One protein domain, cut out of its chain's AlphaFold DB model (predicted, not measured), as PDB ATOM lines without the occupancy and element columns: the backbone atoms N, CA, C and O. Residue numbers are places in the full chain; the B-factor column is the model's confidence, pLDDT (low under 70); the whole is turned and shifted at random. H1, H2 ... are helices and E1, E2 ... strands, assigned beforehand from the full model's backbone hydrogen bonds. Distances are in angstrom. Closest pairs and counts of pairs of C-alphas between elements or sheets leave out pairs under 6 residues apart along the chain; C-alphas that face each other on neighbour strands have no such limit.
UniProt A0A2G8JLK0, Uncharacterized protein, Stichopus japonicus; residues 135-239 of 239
ATOM      1  N   ILE A 135      -3.049 -48.375 -32.470       96.12
ATOM      2  CA  ILE A 135      -3.488 -47.130 -31.822       96.12
ATOM      3  C   ILE A 135      -3.300 -45.960 -32.789       96.12
ATOM      4  O   ILE A 135      -4.220 -45.171 -32.985       96.12
ATOM      5  N   ILE A 136      -2.152 -45.895 -33.468       96.19
ATOM      6  CA  ILE A 136      -1.871 -44.855 -34.467       96.19
ATOM      7  C   ILE A 136      -2.847 -44.945 -35.643       96.19
ATOM      8  O   ILE A 136      -3.363 -43.918 -36.081       96.19
ATOM      9  N   GLU A 137      -3.136 -46.153 -36.136       97.06
ATOM     10  CA  GLU A 137      -4.143 -46.386 -37.179       97.06
ATOM     11  C   GLU A 137      -5.530 -45.904 -36.746       97.06
ATOM     12  O   GLU A 137      -6.218 -45.244 -37.526       97.06
ATOM     13  N   SER A 138      -5.924 -46.186 -35.499       97.38
ATOM     14  CA  SER A 138      -7.194 -45.716 -34.939       97.38
ATOM     15  C   SER A 138      -7.255 -44.190 -34.915       97.38
ATOM     16  O   SER A 138      -8.191 -43.617 -35.465       97.38
ATOM     17  N   LEU A 139      -6.233 -43.523 -34.363       96.38
ATOM     18  CA  LEU A 139      -6.168 -42.058 -34.308       96.38
ATOM     19  C   LEU A 139      -6.189 -41.427 -35.707       96.38
ATOM     20  O   LEU A 139      -6.896 -40.455 -35.951       96.38
ATOM     21  N   CYS A 140      -5.433 -41.991 -36.652       97.44
ATOM     22  CA  CYS A 140      -5.342 -41.474 -38.019       97.44
ATOM     23  C   CYS A 140      -6.584 -41.769 -38.871       97.44
ATOM     24  O   CYS A 140      -6.720 -41.195 -39.952       97.44
ATOM     25  N   SER A 141      -7.477 -42.647 -38.408       97.38
ATOM     26  CA  SER A 141      -8.776 -42.902 -39.040       97.38
ATOM     27  C   SER A 141      -9.821 -41.845 -38.675       97.38
ATOM     28  O   SER A 141     -10.845 -41.732 -39.351       97.38
ATOM     29  N   GLU A 142      -9.569 -41.065 -37.625       95.94
ATOM     30  CA  GLU A 142     -10.411 -39.955 -37.196       95.94
ATOM     31  C   GLU A 142      -9.986 -38.629 -37.848       95.94
ATOM     32  O   GLU A 142      -9.054 -38.558 -38.655       95.94
ATOM     33  N   ARG A 143     -10.712 -37.553 -37.524       96.00
ATOM     34  CA  ARG A 143     -10.325 -36.198 -37.920       96.00
ATOM     35  C   ARG A 143      -9.337 -35.640 -36.909       96.00
ATOM     36  O   ARG A 143      -9.709 -35.295 -35.789       96.00
ATOM     37  N   LEU A 144      -8.087 -35.522 -37.331       96.75
ATOM     38  CA  LEU A 144      -7.057 -34.863 -36.548       96.75
ATOM     39  C   LEU A 144      -7.194 -33.356 -36.726       96.75
ATOM     40  O   LEU A 144      -7.358 -32.876 -37.845       96.75
ATOM     41  N   HIS A 145      -7.085 -32.605 -35.639       95.50
ATOM     42  CA  HIS A 145      -7.118 -31.151 -35.684       95.50
ATOM     43  C   HIS A 145      -5.839 -30.549 -35.109       95.50
ATOM     44  O   HIS A 145      -5.187 -31.108 -34.228       95.50
ATOM     45  N   ILE A 146      -5.484 -29.387 -35.642       97.00
ATOM     46  CA  ILE A 146      -4.517 -28.467 -35.055       97.00
ATOM     47  C   ILE A 146      -5.258 -27.149 -34.889       97.00
ATOM     48  O   ILE A 146      -5.524 -26.462 -35.882       97.00
ATOM     49  N   TRP A 147      -5.594 -26.786 -33.656       95.12
ATOM     50  CA  TRP A 147      -6.324 -25.563 -33.347       95.12
ATOM     51  C   TRP A 147      -5.389 -24.492 -32.796       95.12
ATOM     52  O   TRP A 147      -4.492 -24.768 -32.009       95.12
ATOM     53  N   THR A 148      -5.617 -23.226 -33.145       93.75
ATOM     54  CA  THR A 148      -4.906 -22.096 -32.526       93.75
ATOM     55  C   THR A 148      -5.072 -21.992 -31.007       93.75
ATOM     56  O   THR A 148      -4.288 -21.278 -30.384       93.75
ATOM     57  N   LYS A 149      -6.098 -22.628 -30.426       92.38
ATOM     58  CA  LYS A 149      -6.306 -22.662 -28.972       92.38
ATOM     59  C   LYS A 149      -5.470 -23.731 -28.281       92.38
ATOM     60  O   LYS A 149      -5.176 -23.565 -27.104       92.38
ATOM     61  N   ASP A 150      -5.062 -24.761 -29.017       93.12
ATOM     62  CA  ASP A 150      -4.205 -25.809 -28.490       93.12
ATOM     63  C   ASP A 150      -2.880 -25.210 -28.020       93.12
ATOM     64  O   ASP A 150      -2.273 -24.352 -28.677       93.12
ATOM     65  N   SER A 151      -2.382 -25.718 -26.899       92.62
ATOM     66  CA  SER A 151      -1.029 -25.428 -26.458       92.62
ATOM     67  C   SER A 151      -0.012 -25.846 -27.524       92.62
ATOM     68  O   SER A 151      -0.205 -26.769 -28.322       92.62
ATOM     69  N   LYS A 152       1.157 -25.201 -27.503       94.69
ATOM     70  CA  LYS A 152       2.253 -25.559 -28.412       94.69
ATOM     71  C   LYS A 152       2.684 -27.026 -28.258       94.69
ATOM     72  O   LYS A 152       3.141 -27.622 -29.231       94.69
ATOM     73  N   LEU A 153       2.535 -27.601 -27.060       93.62
ATOM     74  CA  LEU A 153       2.809 -29.015 -26.812       93.62
ATOM     75  C   LEU A 153       1.792 -29.911 -27.528       93.62
ATOM     76  O   LEU A 153       2.220 -30.797 -28.258       93.62
ATOM     77  N   GLN A 154       0.487 -29.648 -27.398       93.62
ATOM     78  CA  GLN A 154      -0.566 -30.400 -28.101       93.62
ATOM     79  C   GLN A 154      -0.344 -30.405 -29.609       93.62
ATOM     80  O   GLN A 154      -0.280 -31.469 -30.221       93.62
ATOM     81  N   GLN A 155      -0.126 -29.225 -30.199       96.31
ATOM     82  CA  GLN A 155       0.129 -29.121 -31.634       96.31
ATOM     83  C   GLN A 155       1.360 -29.939 -32.041       96.31
ATOM     84  O   GLN A 155       1.314 -30.672 -33.024       96.31
ATOM     85  N   ASN A 156       2.447 -29.875 -31.266       95.50
ATOM     86  CA  ASN A 156       3.638 -30.689 -31.506       95.50
ATOM     87  C   ASN A 156       3.363 -32.201 -31.396       95.50
ATOM     88  O   ASN A 156       3.906 -32.961 -32.196       95.50
ATOM     89  N   CYS A 157       2.523 -32.642 -30.456       94.56
ATOM     90  CA  CYS A 157       2.126 -34.050 -30.337       94.56
ATOM     91  C   CYS A 157       1.374 -34.509 -31.593       94.56
ATOM     92  O   CYS A 157       1.688 -35.562 -32.148       94.56
ATOM     93  N   THR A 158       0.455 -33.683 -32.106       96.00
ATOM     94  CA  THR A 158      -0.220 -33.942 -33.386       96.00
ATOM     95  C   THR A 158       0.788 -33.994 -34.536       96.00
ATOM     96  O   THR A 158       0.750 -34.923 -35.339       96.00
ATOM     97  N   LEU A 159       1.753 -33.069 -34.607       96.62
ATOM     98  CA  LEU A 159       2.807 -33.097 -35.634       96.62
ATOM     99  C   LEU A 159       3.652 -34.380 -35.574       96.62
ATOM    100  O   LEU A 159       3.973 -34.951 -36.618       96.62
ATOM    101  N   GLN A 160       3.994 -34.854 -34.374       95.19
ATOM    102  CA  GLN A 160       4.719 -36.112 -34.202       95.19
ATOM    103  C   GLN A 160       3.877 -37.313 -34.644       95.19
ATOM    104  O   GLN A 160       4.399 -38.175 -35.350       95.19
ATOM    105  N   LEU A 161       2.585 -37.346 -34.303       96.00
ATOM    106  CA  LEU A 161       1.645 -38.366 -34.777       96.00
ATOM    107  C   LEU A 161       1.590 -38.420 -36.304       96.00
ATOM    108  O   LEU A 161       1.778 -39.487 -36.885       96.00
ATOM    109  N   LEU A 162       1.429 -37.273 -36.963       96.94
ATOM    110  CA  LEU A 162       1.394 -37.182 -38.425       96.94
ATOM    111  C   LEU A 162       2.696 -37.690 -39.071       96.94
ATOM    112  O   LEU A 162       2.664 -38.406 -40.078       96.94
ATOM    113  N   LYS A 163       3.848 -37.343 -38.484       94.75
ATOM    114  CA  LYS A 163       5.166 -37.809 -38.935       94.75
ATOM    115  C   LYS A 163       5.304 -39.322 -38.773       94.75
ATOM    116  O   LYS A 163       5.728 -39.998 -39.708       94.75
ATOM    117  N   ASN A 164       4.936 -39.856 -37.613       93.56
ATOM    118  CA  ASN A 164       5.038 -41.282 -37.320       93.56
ATOM    119  C   ASN A 164       4.090 -42.109 -38.192       93.56
ATOM    120  O   ASN A 164       4.511 -43.129 -38.734       93.56
ATOM    121  N   ALA A 165       2.861 -41.639 -38.409       95.00
ATOM    122  CA  ALA A 165       1.922 -42.259 -39.335       95.00
ATOM    123  C   ALA A 165       2.493 -42.315 -40.761       95.00
ATOM    124  O   ALA A 165       2.542 -43.384 -41.367       95.00
ATOM    125  N   SER A 166       3.032 -41.195 -41.256       94.38
ATOM    126  CA  SER A 166       3.673 -41.127 -42.579       94.38
ATOM    127  C   SER A 166       4.855 -42.085 -42.720       94.38
ATOM    128  O   SER A 166       4.968 -42.783 -43.724       94.38
ATOM    129  N   ASN A 167       5.724 -42.148 -41.709       93.19
ATOM    130  CA  ASN A 167       6.896 -43.025 -41.718       93.19
ATOM    131  C   ASN A 167       6.533 -44.518 -41.727       93.19
ATOM    132  O   ASN A 167       7.351 -45.334 -42.144       93.19
ATOM    133  N   ASN A 168       5.324 -44.864 -41.283       92.88
ATOM    134  CA  ASN A 168       4.809 -46.232 -41.251       92.88
ATOM    135  C   ASN A 168       3.765 -46.502 -42.354       92.88
ATOM    136  O   ASN A 168       3.055 -47.499 -42.287       92.88
ATOM    137  N   ASP A 169       3.663 -45.625 -43.362       93.88
ATOM    138  CA  ASP A 169       2.696 -45.701 -44.472       93.88
ATOM    139  C   ASP A 169       1.209 -45.758 -44.045       93.88
ATOM    140  O   ASP A 169       0.324 -46.166 -44.807       93.88
ATOM    141  N   ILE A 170       0.908 -45.289 -42.831       96.25
ATOM    142  CA  ILE A 170      -0.450 -45.242 -42.285       96.25
ATOM    143  C   ILE A 170      -1.201 -44.081 -42.952       96.25
ATOM    144  O   ILE A 170      -0.729 -42.940 -42.892       96.25
ATOM    145  N   PRO A 171      -2.357 -44.324 -43.601       97.06
ATOM    146  CA  PRO A 171      -3.177 -43.255 -44.155       97.06
ATOM    147  C   PRO A 171      -3.684 -42.319 -43.057       97.06
ATOM    148  O   PRO A 171      -4.273 -42.772 -42.082       97.06
ATOM    149  N   ILE A 172      -3.518 -41.014 -43.257       98.38
ATOM    150  CA  ILE A 172      -4.134 -40.000 -42.397       98.38
ATOM    151  C   ILE A 172      -5.427 -39.568 -43.075       98.38
ATOM    152  O   ILE A 172      -5.396 -38.949 -44.142       98.38
ATOM    153  N   PHE A 173      -6.561 -39.934 -42.478       98.06
ATOM    154  CA  PHE A 173      -7.886 -39.725 -43.048       98.06
ATOM    155  C   PHE A 173      -8.170 -38.244 -43.292       98.06
ATOM    156  O   PHE A 173      -8.554 -37.872 -44.401       98.06
ATOM    157  N   HIS A 174      -7.960 -37.395 -42.286       98.31
ATOM    158  CA  HIS A 174      -8.267 -35.973 -42.391       98.31
ATOM    159  C   HIS A 174      -7.476 -35.156 -41.369       98.31
ATOM    160  O   HIS A 174      -7.489 -35.472 -40.181       98.31
ATOM    161  N   LEU A 175      -6.800 -34.109 -41.844       98.31
ATOM    162  CA  LEU A 175      -6.191 -33.069 -41.021       98.31
ATOM    163  C   LEU A 175      -6.960 -31.752 -41.186       98.31
ATOM    164  O   LEU A 175      -7.068 -31.231 -42.296       98.31
ATOM    165  N   GLU A 176      -7.447 -31.196 -40.083       97.50
ATOM    166  CA  GLU A 176      -8.113 -29.897 -40.020       97.50
ATOM    167  C   GLU A 176      -7.208 -28.865 -39.328       97.50
ATOM    168  O   GLU A 176      -6.799 -29.023 -38.176       97.50
ATOM    169  N   LEU A 177      -6.891 -27.773 -40.022       96.81
ATOM    170  CA  LEU A 177      -6.240 -26.606 -39.435       96.81
ATOM    171  C   LEU A 177      -7.320 -25.631 -38.977       96.81
ATOM    172  O   LEU A 177      -7.792 -24.809 -39.757       96.81
ATOM    173  N   LEU A 178      -7.721 -25.736 -37.713       94.75
ATOM    174  CA  LEU A 178      -8.763 -24.895 -37.131       94.75
ATOM    175  C   LEU A 178      -8.157 -23.563 -36.708       94.75
ATOM    176  O   LEU A 178      -7.445 -23.491 -35.706       94.75
ATOM    177  N   GLN A 179      -8.384 -22.502 -37.482       94.75
ATOM    178  CA  GLN A 179      -7.920 -21.138 -37.182       94.75
ATOM    179  C   GLN A 179      -6.405 -21.030 -36.918       94.75
ATOM    180  O   GLN A 179      -5.927 -20.043 -36.361       94.75
ATOM    181  N   SER A 180      -5.643 -22.062 -37.280       95.50
ATOM    182  CA  SER A 180      -4.241 -22.246 -36.902       95.50
ATOM    183  C   SER A 180      -3.292 -21.935 -38.047       95.50
ATOM    184  O   SER A 180      -2.092 -21.817 -37.815       95.50
ATOM    185  N   PHE A 181      -3.804 -21.764 -39.265       95.25
ATOM    186  CA  PHE A 181      -3.023 -21.346 -40.419       95.25
ATOM    187  C   PHE A 181      -2.558 -19.891 -40.268       95.25
ATOM    188  O   PHE A 181      -3.377 -18.982 -40.152       95.25
ATOM    189  N   SER A 182      -1.240 -19.666 -40.321       93.88
ATOM    190  CA  SER A 182      -0.660 -18.318 -40.374       93.88
ATOM    191  C   SER A 182      -0.216 -17.944 -41.783       93.88
ATOM    192  O   SER A 182      -0.559 -16.872 -42.272       93.88
ATOM    193  N   LYS A 183       0.586 -18.799 -42.425       93.62
ATOM    194  CA  LYS A 183       1.090 -18.597 -43.792       93.62
ATOM    195  C   LYS A 183       1.629 -19.902 -44.364       93.62
ATOM    196  O   LYS A 183       1.968 -20.812 -43.613       93.62
ATOM    197  N   ALA A 184       1.821 -19.955 -45.677       93.50
ATOM    198  CA  ALA A 184       2.553 -21.031 -46.339       93.50
ATOM    199  C   ALA A 184       3.853 -20.499 -46.963       93.50
ATOM    200  O   ALA A 184       3.871 -19.421 -47.557       93.50
ATOM    201  N   ASN A 185       4.957 -21.233 -46.809       82.06
ATOM    202  CA  ASN A 185       6.258 -20.886 -47.381       82.06
ATOM    203  C   ASN A 185       7.052 -22.148 -47.742       82.06
ATOM    204  O   ASN A 185       7.158 -23.064 -46.931       82.06
ATOM    205  N   ALA A 186       7.649 -22.169 -48.938       80.81
ATOM    206  CA  ALA A 186       8.552 -23.229 -49.395       80.81
ATOM    207  C   ALA A 186       7.988 -24.653 -49.192       80.81
ATOM    208  O   ALA A 186       8.679 -25.540 -48.697       80.81
ATOM    209  N   GLY A 187       6.706 -24.852 -49.519       84.56
ATOM    210  CA  GLY A 187       6.030 -26.146 -49.372       84.56
ATOM    211  C   GLY A 187       5.669 -26.527 -47.932       84.56
ATOM    212  O   GLY A 187       5.224 -27.642 -47.695       84.56
ATOM    213  N   ASN A 188       5.829 -25.637 -46.959       94.00
ATOM    214  CA  ASN A 188       5.423 -25.883 -45.580       94.00
ATOM    215  C   ASN A 188       4.336 -24.895 -45.162       94.00
ATOM    216  O   ASN A 188       4.313 -23.750 -45.622       94.00
ATOM    217  N   ILE A 189       3.472 -25.326 -44.251       96.69
ATOM    218  CA  ILE A 189       2.544 -24.442 -43.552       96.69
ATOM    219  C   ILE A 189       3.206 -23.999 -42.250       96.69
ATOM    220  O   ILE A 189       3.801 -24.799 -41.532       96.69
ATOM    221  N   ILE A 190       3.110 -22.713 -41.942       96.38
ATOM    222  CA  ILE A 190       3.478 -22.152 -40.648       96.38
ATOM    223  C   ILE A 190       2.188 -21.898 -39.881       96.38
ATOM    224  O   ILE A 190       1.279 -21.225 -40.377       96.38
ATOM    225  N   LEU A 191       2.121 -22.445 -38.673       96.25
ATOM    226  CA  LEU A 191       1.000 -22.288 -37.763       96.25
ATOM    227  C   LEU A 191       1.091 -20.949 -37.016       96.25
ATOM    228  O   LEU A 191       2.178 -20.391 -36.858       96.25
ATOM    229  N   CYS A 192      -0.025 -20.453 -36.483       94.88
ATOM    230  CA  CYS A 192      -0.071 -19.250 -35.640       94.88
ATOM    231  C   CYS A 192       0.840 -19.351 -34.401       94.88
ATOM    232  O   CYS A 192       1.361 -18.344 -33.928       94.88
ATOM    233  N   SER A 193       1.115 -20.567 -33.919       95.25
ATOM    234  CA  SER A 193       2.078 -20.855 -32.843       95.25
ATOM    235  C   SER A 193       3.558 -20.720 -33.254       95.25
ATOM    236  O   SER A 193       4.467 -20.886 -32.428       95.25
ATOM    237  N   GLY A 194       3.816 -20.469 -34.541       95.75
ATOM    238  CA  GLY A 194       5.138 -20.450 -35.165       95.75
ATOM    239  C   GLY A 194       5.707 -21.837 -35.477       95.75
ATOM    240  O   GLY A 194       6.833 -21.923 -35.962       95.75
ATOM    241  N   LEU A 195       4.971 -22.915 -35.191       96.44
ATOM    242  CA  LEU A 195       5.361 -24.269 -35.576       96.44
ATOM    243  C   LEU A 195       5.244 -24.462 -37.090       96.44
ATOM    244  O   LEU A 195       4.369 -23.891 -37.740       96.44
ATOM    245  N   GLN A 196       6.127 -25.289 -37.640       96.31
ATOM    246  CA  GLN A 196       6.111 -25.654 -39.048       96.31
ATOM    247  C   GLN A 196       5.447 -27.020 -39.217       96.31
ATOM    248  O   GLN A 196       5.879 -28.006 -38.626       96.31
ATOM    249  N   LEU A 197       4.427 -27.068 -40.064       97.00
ATOM    250  CA  LEU A 197       3.786 -28.280 -40.541       97.00
ATOM    251  C   LEU A 197       4.337 -28.597 -41.936       97.00
ATOM    252  O   LEU A 197       4.190 -27.808 -42.874       97.00
ATOM    253  N   SER A 198       4.961 -29.765 -42.065       94.75
ATOM    254  CA  SER A 198       5.288 -30.385 -43.353       94.75
ATOM    255  C   SER A 198       4.162 -31.327 -43.765       94.75
ATOM    256  O   SER A 198       3.491 -31.894 -42.903       94.75
ATOM    257  N   CYS A 199       3.921 -31.471 -45.069       94.94
ATOM    258  CA  CYS A 199       2.794 -32.268 -45.541       94.94
ATOM    259  C   CYS A 199       3.061 -33.759 -45.286       94.94
ATOM    260  O   CYS A 199       4.064 -34.279 -45.785       94.94
ATOM    261  N   PRO A 200       2.197 -34.458 -44.531       94.12
ATOM    262  CA  PRO A 200       2.313 -35.900 -44.364       94.12
ATOM    263  C   PRO A 200       2.082 -36.589 -45.716       94.12
ATOM    264  O   PRO A 200       1.066 -36.346 -46.369       94.12
ATOM    265  N   VAL A 201       2.997 -37.465 -46.146       95.25
ATOM    266  CA  VAL A 201       2.930 -38.087 -47.489       95.25
ATOM    267  C   VAL A 201       1.702 -38.984 -47.679       95.25
ATOM    268  O   VAL A 201       1.300 -39.256 -48.810       95.25
ATOM    269  N   SER A 202       1.113 -39.435 -46.570       96.12
ATOM    270  CA  SER A 202      -0.061 -40.299 -46.511       96.12
ATOM    271  C   SER A 202      -1.368 -39.549 -46.200       96.12
ATOM    272  O   SER A 202      -2.382 -40.198 -45.929       96.12
ATOM    273  N   LEU A 203      -1.368 -38.206 -46.241       98.00
ATOM    274  CA  LEU A 203      -2.543 -37.374 -45.957       98.00
ATOM    275  C   LEU A 203      -3.594 -37.459 -47.065       98.00
ATOM    276  O   LEU A 203      -3.299 -37.146 -48.217       98.00
ATOM    277  N   LYS A 204      -4.833 -37.800 -46.707       98.06
ATOM    278  CA  LYS A 204      -5.951 -37.897 -47.653       98.06
ATOM    279  C   LYS A 204      -6.758 -36.620 -47.793       98.06
ATOM    280  O   LYS A 204      -7.130 -36.258 -48.906       98.06
ATOM    281  N   LYS A 205      -7.033 -35.934 -46.687       98.38
ATOM    282  CA  LYS A 205      -7.854 -34.722 -46.693       98.38
ATOM    283  C   LYS A 205      -7.206 -33.629 -45.872       98.38
ATOM    284  O   LYS A 205      -6.760 -33.889 -44.755       98.38
ATOM    285  N   LEU A 206      -7.189 -32.417 -46.410       97.94
ATOM    286  CA  LEU A 206      -6.766 -31.218 -45.696       97.94
ATOM    287  C   LEU A 206      -7.922 -30.222 -45.677       97.94
ATOM    288  O   LEU A 206      -8.435 -29.882 -46.738       97.94
ATOM    289  N   SER A 207      -8.292 -29.740 -44.494       96.31
ATOM    290  CA  SER A 207      -9.180 -28.584 -44.352       96.31
ATOM    291  C   SER A 207      -8.451 -27.439 -43.681       96.31
ATOM    292  O   SER A 207      -7.731 -27.662 -42.705       96.31
ATOM    293  N   ILE A 208      -8.642 -26.222 -44.179       94.88
ATOM    294  CA  ILE A 208      -8.056 -25.025 -43.576       94.88
ATOM    295  C   ILE A 208      -9.158 -24.025 -43.250       94.88
ATOM    296  O   ILE A 208      -9.729 -23.402 -44.138       94.88
ATOM    297  N   ASP A 209      -9.398 -23.832 -41.957       90.75
ATOM    298  CA  ASP A 209     -10.212 -22.737 -41.447       90.75
ATOM    299  C   ASP A 209      -9.298 -21.585 -41.014       90.75
ATOM    300  O   ASP A 209      -8.315 -21.773 -40.287       90.75
ATOM    301  N   THR A 210      -9.587 -20.373 -41.476       84.00
ATOM    302  CA  THR A 210      -8.795 -19.188 -41.140       84.00
ATOM    303  C   THR A 210      -9.319 -18.513 -39.880       84.00
ATOM    304  O   THR A 210     -10.507 -18.538 -39.597       84.00
ATOM    305  N   TYR A 211      -8.432 -17.851 -39.134       75.00
ATOM    306  CA  TYR A 211      -8.781 -17.199 -37.865       75.00
ATOM    307  C   TYR A 211      -9.941 -16.191 -37.966       75.00
ATOM    308  O   TYR A 211     -10.756 -16.079 -37.054       75.00
ATOM    309  N   GLU A 212     -10.008 -15.453 -39.072       76.44
ATOM    310  CA  GLU A 212     -11.057 -14.473 -39.341       76.44
ATOM    311  C   GLU A 212     -12.115 -15.095 -40.260       76.44
ATOM    312  O   GLU A 212     -11.810 -15.495 -41.386       76.44
ATOM    313  N   GLU A 213     -13.360 -15.172 -39.785       74.19
ATOM    314  CA  GLU A 213     -14.486 -15.648 -40.592       74.19
ATOM    315  C   GLU A 213     -14.648 -14.765 -41.838       74.19
ATOM    316  O   GLU A 213     -14.715 -13.537 -41.748       74.19
ATOM    317  N   GLY A 214     -14.688 -15.389 -43.017       73.62
ATOM    318  CA  GLY A 214     -14.789 -14.678 -44.295       73.62
ATOM    319  C   GLY A 214     -13.485 -14.043 -44.785       73.62
ATOM    320  O   GLY A 214     -13.511 -13.316 -45.778       73.62
ATOM    321  N   ARG A 215     -12.343 -14.309 -44.136       86.50
ATOM    322  CA  ARG A 215     -11.036 -13.888 -44.646       86.50
ATOM    323  C   ARG A 215     -10.750 -14.532 -45.996       86.50
ATOM    324  O   ARG A 215     -10.729 -15.751 -46.136       86.50
ATOM    325  N   GLU A 216     -10.419 -13.695 -46.969       87.44
ATOM    326  CA  GLU A 216      -9.928 -14.155 -48.261       87.44
ATOM    327  C   GLU A 216      -8.444 -14.535 -48.166       87.44
ATOM    328  O   GLU A 216      -7.609 -13.758 -47.693       87.44
ATOM    329  N   LEU A 217      -8.106 -15.742 -48.625       90.69
ATOM    330  CA  LEU A 217      -6.717 -16.148 -48.821       90.69
ATOM    331  C   LEU A 217      -6.111 -15.363 -49.983       90.69
ATOM    332  O   LEU A 217      -6.710 -15.228 -51.050       90.69
ATOM    333  N   THR A 218      -4.885 -14.888 -49.803       92.19
ATOM    334  CA  THR A 218      -4.124 -14.271 -50.890       92.19
ATOM    335  C   THR A 218      -3.674 -15.320 -51.910       92.19
ATOM    336  O   THR A 218      -3.494 -16.492 -51.577       92.19
ATOM    337  N   GLU A 219      -3.403 -14.902 -53.149       92.56
ATOM    338  CA  GLU A 219      -2.883 -15.796 -54.197       92.56
ATOM    339  C   GLU A 219      -1.608 -16.532 -53.749       92.56
ATOM    340  O   GLU A 219      -1.481 -17.741 -53.938       92.56
ATOM    341  N   THR A 220      -0.695 -15.829 -53.074       92.50
ATOM    342  CA  THR A 220       0.537 -16.413 -52.529       92.50
ATOM    343  C   THR A 220       0.254 -17.512 -51.502       92.50
ATOM    344  O   THR A 220       0.939 -18.534 -51.491       92.50
ATOM    345  N   GLU A 221      -0.749 -17.326 -50.640       92.69
ATOM    346  CA  GLU A 221      -1.145 -18.341 -49.660       92.69
ATOM    347  C   GLU A 221      -1.780 -19.548 -50.334       92.69
ATOM    348  O   GLU A 221      -1.391 -20.669 -50.019       92.69
ATOM    349  N   VAL A 222      -2.681 -19.333 -51.298       93.00
ATOM    350  CA  VAL A 222      -3.297 -20.416 -52.078       93.00
ATOM    351  C   VAL A 222      -2.223 -21.235 -52.790       93.00
ATOM    352  O   VAL A 222      -2.190 -22.457 -52.651       93.00
ATOM    353  N   VAL A 223      -1.285 -20.586 -53.487       93.81
ATOM    354  CA  VAL A 223      -0.159 -21.271 -54.142       93.81
ATOM    355  C   VAL A 223       0.681 -22.034 -53.118       93.81
ATOM    356  O   VAL A 223       1.033 -23.188 -53.353       93.81
ATOM    357  N   GLY A 224       0.983 -21.436 -51.966       95.38
ATOM    358  CA  GLY A 224       1.740 -22.098 -50.907       95.38
ATOM    359  C   GLY A 224       1.028 -23.325 -50.324       95.38
ATOM    360  O   GLY A 224       1.680 -24.342 -50.086       95.38
ATOM    361  N   ILE A 225      -0.294 -23.262 -50.148       95.50
ATOM    362  CA  ILE A 225      -1.130 -24.381 -49.690       95.50
ATOM    363  C   ILE A 225      -1.162 -25.488 -50.745       95.50
ATOM    364  O   ILE A 225      -0.976 -26.650 -50.402       95.50
ATOM    365  N   LEU A 226      -1.317 -25.157 -52.029       94.94
ATOM    366  CA  LEU A 226      -1.259 -26.147 -53.109       94.94
ATOM    367  C   LEU A 226       0.119 -26.819 -53.179       94.94
ATOM    368  O   LEU A 226       0.210 -28.037 -53.313       94.94
ATOM    369  N   MET A 227       1.195 -26.041 -53.008       95.25
ATOM    370  CA  MET A 227       2.566 -26.556 -52.954       95.25
ATOM    371  C   MET A 227       2.815 -27.462 -51.743       95.25
ATOM    372  O   MET A 227       3.621 -28.390 -51.827       95.25
ATOM    373  N   PHE A 228       2.157 -27.185 -50.619       96.62
ATOM    374  CA  PHE A 228       2.125 -28.064 -49.458       96.62
ATOM    375  C   PHE A 228       1.365 -29.354 -49.785       96.62
ATOM    376  O   PHE A 228       1.924 -30.438 -49.680       96.62
ATOM    377  N   ALA A 229       0.125 -29.237 -50.253       95.25
ATOM    378  CA  ALA A 229      -0.803 -30.347 -50.423       95.25
ATOM    379  C   ALA A 229      -0.329 -31.375 -51.472       95.25
ATOM    380  O   ALA A 229      -0.451 -32.577 -51.250       95.25
ATOM    381  N   GLN A 230       0.304 -30.926 -52.564       94.19
ATOM    382  CA  GLN A 230       0.853 -31.808 -53.608       94.19
ATOM    383  C   GLN A 230       1.996 -32.727 -53.134       94.19
ATOM    384  O   GLN A 230       2.403 -33.624 -53.869       94.19
ATOM    385  N   GLN A 231       2.575 -32.478 -51.954       94.56
ATOM    386  CA  GLN A 231       3.602 -33.360 -51.390       94.56
ATOM    387  C   GLN A 231       3.001 -34.652 -50.834       94.56
ATOM    388  O   GLN A 231       3.720 -35.644 -50.701       94.56
ATOM    389  N   SER A 232       1.698 -34.664 -50.539       95.62
ATOM    390  CA  SER A 232       0.997 -35.904 -50.242       95.62
ATOM    391  C   SER A 232       0.731 -36.686 -51.523       95.62
ATOM    392  O   SER A 232       0.192 -36.171 -52.501       95.62
ATOM    393  N   GLN A 233       1.068 -37.973 -51.491       94.12
ATOM    394  CA  GLN A 233       0.812 -38.906 -52.589       94.12
ATOM    395  C   GLN A 233      -0.611 -39.474 -52.545       94.12
ATOM    396  O   GLN A 233      -1.034 -40.153 -53.478       94.12
ATOM    397  N   ARG A 234      -1.333 -39.234 -51.443       95.81
ATOM    398  CA  ARG A 234      -2.661 -39.795 -51.168       95.81
ATOM    399  C   ARG A 234      -3.747 -38.731 -51.051       95.81
ATOM    400  O   ARG A 234      -4.855 -39.080 -50.664       95.81
ATOM    401  N   LEU A 235      -3.447 -37.468 -51.355       97.12
ATOM    402  CA  LEU A 235      -4.420 -36.393 -51.211       97.12
ATOM    403  C   LEU A 235      -5.588 -36.587 -52.184       97.12
ATOM    404  O   LEU A 235      -5.407 -36.657 -53.397       97.12
ATOM    405  N   GLU A 236      -6.784 -36.648 -51.621       96.81
ATOM    406  CA  GLU A 236      -8.058 -36.816 -52.310       96.81
ATOM    407  C   GLU A 236      -8.854 -35.496 -52.289       96.81
ATOM    408  O   GLU A 236      -9.487 -35.146 -53.284       96.81
ATOM    409  N   GLU A 237      -8.802 -34.740 -51.182       96.75
ATOM    410  CA  GLU A 237      -9.591 -33.513 -50.990       96.75
ATOM    411  C   GLU A 237      -8.784 -32.397 -50.297       96.75
ATOM    412  O   GLU A 237      -8.059 -32.631 -49.328       96.75
ATOM    413  N   LEU A 238      -8.958 -31.164 -50.783       95.25
ATOM    414  CA  LEU A 238      -8.510 -29.920 -50.153       95.25
ATOM    415  C   LEU A 238      -9.737 -29.015 -49.995       95.25
ATOM    416  O   LEU A 238     -10.387 -28.711 -50.997       95.25
ATOM    417  N   LEU A 239     -10.055 -28.644 -48.755       89.62
ATOM    418  CA  LEU A 239     -11.271 -27.925 -48.361       89.62
ATOM    419  C   LEU A 239     -10.947 -26.603 -47.660       89.62
ATOM    420  O   LEU A 239     -10.036 -26.593 -46.798       89.62
TER     421      LEU A 239
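What this domain is: This is residues 135 to 239 of the 239 residues of an uncharacterized protein of Stichopus japonicus (UniProt A0A2G8JLK0). The chain winds in short stacked turns: parallel strands E1, E2 and E5 make a small wall on one side, and H2, the hairpin E3 and E4, and H3 make a second row across from it. H1 sits at one end of the wall, H3 packs on the hairpin, and the last residues come back beside E5. The printed part has 105 residues, in the order H1 E1 H2 E2 E3 E4 E5 H3, class mixed, with the parallel sheet in order E1, E2, E5. It is compact, with a radius of gyration of the C-alphas of 12.7 A and spans of 36 by 28 by 22 A.

Where its parts are: Find C-alpha 143 at (-10.325, -36.198, -37.920), where E1 begins, residues 143 to 147; E2 is residues 174 to 178 and E5 205 to 209, 13.3 A long. H2, residues 152 to 167, runs 22.4 A; H1 is residues 135 to 141. E3 is residues 181 to 185, E4 188 to 191. H3, residues 219 to 229, runs 15.2 A to C-alpha 229 at (-0.803, -30.347, -50.423).

How they stand to each other: Look at N 144 and O 174, 2.9 A, for E1 and E2, and N 177 and O 207, 2.8 A, for E2 and E5. E1, H2, E2 form a strand-helix-strand unit, two parallel neighbours joined through a helix, with a right-handed crossover. H2 only grazes this sheet, with residues 152 to 162. H1 touches H2 about perpendicular, at 88 degrees; C-alphas 136 and 165 are closest, 6.7 A. In the antiparallel hairpin E3 and E4, N 190 and O 183 are 2.8 A apart. The closest C-alphas of E3 and H3 are 184 and 224, 4.8 A. H2 and H3 are apart. In H1, H2 and H3 every O i to N i+4 pair is within hydrogen-bond range.

The domain as a whole: The C-alphas of Ile 135 and Glu 219 are the two farthest apart, 38.5 A. The printed part has no cut. The long link is E4 to E5, residues 192 to 204. Residues 205 to 206 of E5 pair, parallel, with residues 237 to 238. The mean pLDDT of the printed part is 93.9, and no printed residue is under 70.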